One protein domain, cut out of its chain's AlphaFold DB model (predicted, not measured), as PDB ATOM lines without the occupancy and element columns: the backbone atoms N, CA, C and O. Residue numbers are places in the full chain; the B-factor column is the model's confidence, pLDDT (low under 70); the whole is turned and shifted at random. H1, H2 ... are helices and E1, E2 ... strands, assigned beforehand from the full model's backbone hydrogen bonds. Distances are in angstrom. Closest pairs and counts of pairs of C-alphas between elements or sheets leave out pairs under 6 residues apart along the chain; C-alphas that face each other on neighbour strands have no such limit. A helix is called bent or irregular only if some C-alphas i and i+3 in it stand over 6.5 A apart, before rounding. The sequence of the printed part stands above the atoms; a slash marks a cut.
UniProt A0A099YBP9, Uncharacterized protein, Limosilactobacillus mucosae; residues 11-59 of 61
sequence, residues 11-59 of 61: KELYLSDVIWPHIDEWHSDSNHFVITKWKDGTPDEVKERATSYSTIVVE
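Overview. This is residues 11 to 59 of the 61 residues of an uncharacterized protein of Limosilactobacillus mucosae (UniProt A0A099YBP9). A small twisted sheet of three strands, built from the hairpin E1 and E2 with short E3 beside E2, has H2 packed over one face along the strands. H1 leads straight into E1, grazes the sheet and meets H2 at a steep tilt. The 49 printed residues include two named helices and three named strands, in the order H1 E1 E2 H2 E3; the sheet, E1 E2 E3, is mixed, and so is the class, helices and strands. The whole is compact, with a radius of gyration of the C-alphas of 9.9 A, and spans 29 by 21 by 15 A.

Arrangement. Start at inner strand E2, residues 33 to 38. Edge strand E1, residues 23 to 28, is antiparallel to it at 157 degrees; look for N 34 and O 27, 2.8 A apart. Edge strand E3, residues 56 to 58, is parallel to E2 at 34 degrees, with N 35 and O 57 at 2.8 A. The sheet is only just strongly twisted, its C-alphas up to 4.0 A off the best plane. H2, residues 44 to 51, is on the sheet at a height of 9.0 A, over E2 and along the strands, at 9 degrees to E2 on the local plane, which is fitted to just 6 C-alphas; 2 of its C-alphas fall on E3, only just too few to lie over it. E2, H2 and E3 form a strand-helix-strand unit, two parallel neighbour strands joined through a helix, with a right-handed crossover. H1, residues 11 to 22, only grazes the sheet, with residues 15 to 22. With residues 15 to 19 alone it touches H2, at a steep tilt of 49 degrees, opposite ways; the closest C-alphas, of Ile 19 and Val 46, are 6.2 A apart. Every O i to N i+4 pair of H2 is within hydrogen-bond range, and 5 of 8 in H1.

Along the chain. Find C-alpha 11 at (39.874, 23.091, 29.090); from there H1 runs 15.9 A to C-alpha 22; it is neither bent nor irregular, but only just: C-alphas 17 and 20 are 6.3 A apart. E1 covers 13.1 A, E2 13.5 A and H2 11.0 A. E3 ends at C-alpha 58, (36.713, 30.129, 43.802).

Size, cuts and confidence. Look for the two farthest C-alphas at Ser 30 and Gly 41, 29.6 A apart. The printed part has no cut, its four links are tight, and no printed residue has pLDDT under 70.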
ATOM      1  N   LYS A  11      40.047  22.192  27.945       75.75
ATOM      2  CA  LYS A  11      39.874  23.091  29.090       75.75
ATOM      3  C   LYS A  11      38.656  24.006  28.941       75.75
ATOM      4  O   LYS A  11      37.904  24.165  29.895       75.75
ATOM      5  N   GLU A  12      38.467  24.604  27.768       76.50
ATOM      6  CA  GLU A  12      37.320  25.474  27.475       76.50
ATOM      7  C   GLU A  12      36.017  24.667  27.416       76.50
ATOM      8  O   GLU A  12      35.004  25.106  27.955       76.50
ATOM      9  N   LEU A  13      36.063  23.458  26.845       82.00
ATOM     10  CA  LEU A  13      34.930  22.530  26.832       82.00
ATOM     11  C   LEU A  13      34.536  22.101  28.244       82.00
ATOM     12  O   LEU A  13      33.373  22.191  28.608       82.00
ATOM     13  N   TYR A  14      35.495  21.704  29.083       82.06
ATOM     14  CA  TYR A  14      35.191  21.297  30.455       82.06
ATOM     15  C   TYR A  14      34.633  22.456  31.295       82.06
ATOM     16  O   TYR A  14      33.722  22.272  32.102       82.06
ATOM     17  N   LEU A  15      35.157  23.666  31.098       82.94
ATOM     18  CA  LEU A  15      34.644  24.858  31.764       82.94
ATOM     19  C   LEU A  15      33.186  25.129  31.368       82.94
ATOM     20  O   LEU A  15      32.359  25.345  32.247       82.94
ATOM     21  N   SER A  16      32.869  25.056  30.073       83.00
ATOM     22  CA  SER A  16      31.516  25.249  29.533       83.00
ATOM     23  C   SER A  16      30.536  24.143  29.935       83.00
ATOM     24  O   SER A  16      29.418  24.430  30.354       83.00
ATOM     25  N   ASP A  17      30.942  22.883  29.819       85.44
ATOM     26  CA  ASP A  17      30.011  21.750  29.873       85.44
ATOM     27  C   ASP A  17      29.888  21.151  31.272       85.44
ATOM     28  O   ASP A  17      28.871  20.537  31.593       85.44
ATOM     29  N   VAL A  18      30.911  21.326  32.115       88.19
ATOM     30  CA  VAL A  18      30.947  20.748  33.462       88.19
ATOM     31  C   VAL A  18      30.890  21.830  34.522       88.19
ATOM     32  O   VAL A  18      30.033  21.777  35.389       88.19
ATOM     33  N   ILE A  19      31.759  22.839  34.474       88.69
ATOM     34  CA  ILE A  19      31.825  23.833  35.556       88.69
ATOM     35  C   ILE A  19      30.652  24.821  35.476       88.69
ATOM     36  O   ILE A  19      29.968  25.046  36.475       88.69
ATOM     37  N   TRP A  20      30.386  25.385  34.296       89.06
ATOM     38  CA  TRP A  20      29.386  26.439  34.099       89.06
ATOM     39  C   TRP A  20      27.969  26.081  34.571       89.06
ATOM     40  O   TRP A  20      27.350  26.897  35.258       89.06
ATOM     41  N   PRO A  21      27.433  24.877  34.289       92.38
ATOM     42  CA  PRO A  21      26.083  24.512  34.709       92.38
ATOM     43  C   PRO A  21      25.905  24.467  36.231       92.38
ATOM     44  O   PRO A  21      24.774  24.615  36.707       92.38
ATOM     45  N   HIS A  22      26.995  24.287  36.981       91.94
ATOM     46  CA  HIS A  22      27.009  24.170  38.438       91.94
ATOM     47  C   HIS A  22      27.197  25.503  39.174       91.94
ATOM     48  O   HIS A  22      27.054  25.547  40.393       91.94
ATOM     49  N   ILE A  23      27.476  26.598  38.470       92.69
ATOM     50  CA  ILE A  23      27.632  27.920  39.085       92.69
ATOM     51  C   ILE A  23      26.255  28.560  39.291       92.69
ATOM     52  O   ILE A  23      25.433  28.581  38.373       92.69
ATOM     53  N   ASP A  24      26.011  29.083  40.495       93.88
ATOM     54  CA  ASP A  24      24.796  29.841  40.829       93.88
ATOM     55  C   ASP A  24      25.044  31.350  40.715       93.88
ATOM     56  O   ASP A  24      24.310  32.056  40.028       93.88
ATOM     57  N   GLU A  25      26.136  31.835  41.318       93.50
ATOM     58  CA  GLU A  25      26.534  33.245  41.283       93.50
ATOM     59  C   GLU A  25      28.026  33.374  40.955       93.50
ATOM     60  O   GLU A  25      28.876  32.645  41.481       93.50
ATOM     61  N   TRP A  26      28.340  34.323  40.074       93.69
ATOM     62  CA  TRP A  26      29.700  34.646  39.662       93.69
ATOM     63  C   TRP A  26      29.825  36.112  39.260       93.69
ATOM     64  O   TRP A  26      28.841  36.775  38.925       93.69
ATOM     65  N   HIS A  27      31.059  36.606  39.256       92.44
ATOM     66  CA  HIS A  27      31.422  37.882  38.653       92.44
ATOM     67  C   HIS A  27      32.780  37.769  37.957       92.44
ATOM     68  O   HIS A  27      33.537  36.833  38.190       92.44
ATOM     69  N   SER A  28      33.087  38.705  37.067       89.88
ATOM     70  CA  SER A  28      34.393  38.777  36.408       89.88
ATOM     71  C   SER A  28      35.097  40.069  36.789       89.88
ATOM     72  O   SER A  28      34.479  41.136  36.741       89.88
ATOM     73  N   ASP A  29      36.383  39.978  37.104       86.12
ATOM     74  CA  ASP A  29      37.278  41.131  37.159       86.12
ATOM     75  C   ASP A  29      38.108  41.230  35.863       86.12
ATOM     76  O   ASP A  29      37.904  40.471  34.914       86.12
ATOM     77  N   SER A  30      39.026  42.197  35.784       82.81
ATOM     78  CA  SER A  30      39.832  42.444  34.579       82.81
ATOM     79  C   SER A  30      40.694  41.255  34.129       82.81
ATOM     80  O   SER A  30      41.116  41.238  32.976       82.81
ATOM     81  N   ASN A  31      40.976  40.290  35.011       84.94
ATOM     82  CA  ASN A  31      41.881  39.165  34.762       84.94
ATOM     83  C   ASN A  31      41.297  37.792  35.137       84.94
ATOM     84  O   ASN A  31      41.843  36.774  34.704       84.94
ATOM     85  N   HIS A  32      40.222  37.743  35.924       86.19
ATOM     86  CA  HIS A  32      39.705  36.505  36.491       86.19
ATOM     87  C   HIS A  32      38.188  36.396  36.423       86.19
ATOM     88  O   HIS A  32      37.433  37.368  36.395       86.19
ATOM     89  N   PHE A  33      37.764  35.144  36.463       89.56
ATOM     90  CA  PHE A  33      36.399  34.719  36.653       89.56
ATOM     91  C   PHE A  33      36.230  34.231  38.093       89.56
ATOM     92  O   PHE A  33      36.864  33.259  38.500       89.56
ATOM     93  N   VAL A  34      35.405  34.911  38.878       91.75
ATOM     94  CA  VAL A  34      35.249  34.662  40.311       91.75
ATOM     95  C   VAL A  34      33.915  33.973  40.573       91.75
ATOM     96  O   VAL A  34      32.847  34.536  40.328       91.75
ATOM     97  N   ILE A  35      33.970  32.748  41.090       92.88
ATOM     98  CA  ILE A  35      32.796  31.963  41.480       92.88
ATOM     99  C   ILE A  35      32.515  32.230  42.953       92.88
ATOM    100  O   ILE A  35      33.271  31.801  43.829       92.88
ATOM    101  N   THR A  36      31.413  32.924  43.225       93.44
ATOM    102  CA  THR A  36      31.007  33.302  44.585       93.44
ATOM    103  C   THR A  36      30.002  32.328  45.177       93.44
ATOM    104  O   THR A  36      29.900  32.236  46.400       93.44
ATOM    105  N   LYS A  37      29.297  31.557  44.338       93.56
ATOM    106  CA  LYS A  37      28.348  30.544  44.802       93.56
ATOM    107  C   LYS A  37      28.168  29.401  43.810       93.56
ATOM    108  O   LYS A  37      27.952  29.615  42.616       93.56
ATOM    109  N   TRP A  38      28.193  28.183  44.336       93.69
ATOM    110  CA  TRP A  38      27.830  26.969  43.609       93.69
ATOM    111  C   TRP A  38      26.355  26.644  43.819       93.69
ATOM    112  O   TRP A  38      25.790  26.948  44.867       93.69
ATOM    113  N   LYS A  39      25.739  25.975  42.846       93.88
ATOM    114  CA  LYS A  39      24.402  25.407  43.014       93.88
ATOM    115  C   LYS A  39      24.432  24.285  44.043       93.88
ATOM    116  O   LYS A  39      25.416  23.544  44.142       93.88
ATOM    117  N   ASP A  40      23.326  24.118  44.759       91.56
ATOM    118  CA  ASP A  40      23.162  23.010  45.693       91.56
ATOM    119  C   ASP A  40      23.338  21.660  44.988       91.56
ATOM    120  O   ASP A  40      22.846  21.437  43.881       91.56
ATOM    121  N   GLY A  41      24.074  20.757  45.634       88.94
ATOM    122  CA  GLY A  41      24.400  19.446  45.071       88.94
ATOM    123  C   GLY A  41      25.536  19.450  44.043       88.94
ATOM    124  O   GLY A  41      25.777  18.417  43.423       88.94
ATOM    125  N   THR A  42      26.253  20.567  43.864       92.62
ATOM    126  CA  THR A  42      27.472  20.588  43.040       92.62
ATOM    127  C   THR A  42      28.535  19.653  43.636       92.62
ATOM    128  O   THR A  42      28.919  19.862  44.794       92.62
ATOM    129  N   PRO A  43      29.039  18.665  42.871       92.00
ATOM    130  CA  PRO A  43      30.070  17.746  43.342       92.00
ATOM    131  C   PRO A  43      31.372  18.466  43.705       92.00
ATOM    132  O   PRO A  43      31.799  19.384  43.002       92.00
ATOM    133  N   ASP A  44      32.048  18.016  44.763       89.50
ATOM    134  CA  ASP A  44      33.303  18.637  45.207       89.50
ATOM    135  C   ASP A  44      34.425  18.497  44.171       89.50
ATOM    136  O   ASP A  44      35.222  19.418  44.014       89.50
ATOM    137  N   GLU A  45      34.424  17.427  43.367       89.94
ATOM    138  CA  GLU A  45      35.360  17.268  42.245       89.94
ATOM    139  C   GLU A  45      35.267  18.419  41.230       89.94
ATOM    140  O   GLU A  45      36.286  18.851  40.692       89.94
ATOM    141  N   VAL A  46      34.067  18.969  41.000       89.38
ATOM    142  CA  VAL A  46      33.859  20.099  40.082       89.38
ATOM    143  C   VAL A  46      34.466  21.365  40.680       89.38
ATOM    144  O   VAL A  46      35.148  22.113  39.976       89.38
ATOM    145  N   LYS A  47      34.279  21.578  41.989       89.50
ATOM    146  CA  LYS A  47      34.841  22.725  42.717       89.50
ATOM    147  C   LYS A  47      36.367  22.660  42.744       89.50
ATOM    148  O   LYS A  47      37.028  23.641  42.408       89.50
ATOM    149  N   GLU A  48      36.931  21.496  43.065       89.31
ATOM    150  CA  GLU A  48      38.379  21.267  43.040       89.31
ATOM    151  C   GLU A  48      38.938  21.500  41.637       89.31
ATOM    152  O   GLU A  48      39.908  22.241  41.456       89.31
ATOM    153  N   ARG A  49      38.291  20.942  40.609       87.50
ATOM    154  CA  ARG A  49      38.736  21.119  39.228       87.50
ATOM    155  C   ARG A  49      38.687  22.580  38.798       87.50
ATOM    156  O   ARG A  49      39.602  23.006  38.096       87.50
ATOM    157  N   ALA A  50      37.705  23.361  39.244       87.62
ATOM    158  CA  ALA A  50      37.635  24.794  38.967       87.62
ATOM    159  C   ALA A  50      38.845  25.564  39.523       87.62
ATOM    160  O   ALA A  50      39.375  26.428  38.830       87.62
ATOM    161  N   THR A  51      39.373  25.187  40.694       86.94
ATOM    162  CA  THR A  51      40.587  25.818  41.257       86.94
ATOM    163  C   THR A  51      41.869  25.518  40.471       86.94
ATOM    164  O   THR A  51      42.863  26.226  40.608       86.94
ATOM    165  N   SER A  52      41.863  24.493  39.607       87.00
ATOM    166  CA  SER A  52      43.008  24.181  38.739       87.00
ATOM    167  C   SER A  52      43.174  25.149  37.557       87.00
ATOM    168  O   SER A  52      44.207  25.132  36.882       87.00
ATOM    169  N   TYR A  53      42.175  26.000  37.297       83.56
ATOM    170  CA  TYR A  53      42.228  27.015  36.252       83.56
ATOM    171  C   TYR A  53      42.795  28.311  36.826       83.56
ATOM    172  O   TYR A  53      42.179  28.941  37.675       83.56
ATOM    173  N   SER A  54      43.936  28.763  36.307       82.81
ATOM    174  CA  SER A  54      44.596  29.998  36.763       82.81
ATOM    175  C   SER A  54      43.761  31.266  36.562       82.81
ATOM    176  O   SER A  54      44.036  32.287  37.177       82.81
ATOM    177  N   THR A  55      42.773  31.218  35.669       83.56
ATOM    178  CA  THR A  55      41.851  32.322  35.380       83.56
ATOM    179  C   THR A  55      40.583  32.273  36.231       83.56
ATOM    180  O   THR A  55      39.757  33.170  36.100       83.56
ATOM    181  N   ILE A  56      40.390  31.238  37.057       86.38
ATOM    182  CA  ILE A  56      39.226  31.099  37.936       86.38
ATOM    183  C   ILE A  56      39.660  31.291  39.386       86.38
ATOM    184  O   ILE A  56      40.603  30.659  39.856       86.38
ATOM    185  N   VAL A  57      38.916  32.115  40.114       87.31
ATOM    186  CA  VAL A  57      39.016  32.242  41.569       87.31
ATOM    187  C   VAL A  57      37.738  31.669  42.174       87.31
ATOM    188  O   VAL A  57      36.637  32.048  41.783       87.31
ATOM    189  N   VAL A  58      37.862  30.729  43.109       87.81
ATOM    190  CA  VAL A  58      36.713  30.129  43.802       87.81
ATOM    191  C   VAL A  58      36.662  30.684  45.221       87.81
ATOM    192  O   VAL A  58      37.522  30.364  46.038       87.81
ATOM    193  N   GLU A  59      35.663  31.518  45.505       89.44
ATOM    194  CA  GLU A  59      35.438  32.119  46.831       89.44
ATOM    195  C   GLU A  59      34.258  31.481  47.576       89.44
ATOM    196  O   GLU A  59      34.125  31.635  48.793       89.44
TER     197      GLU A  59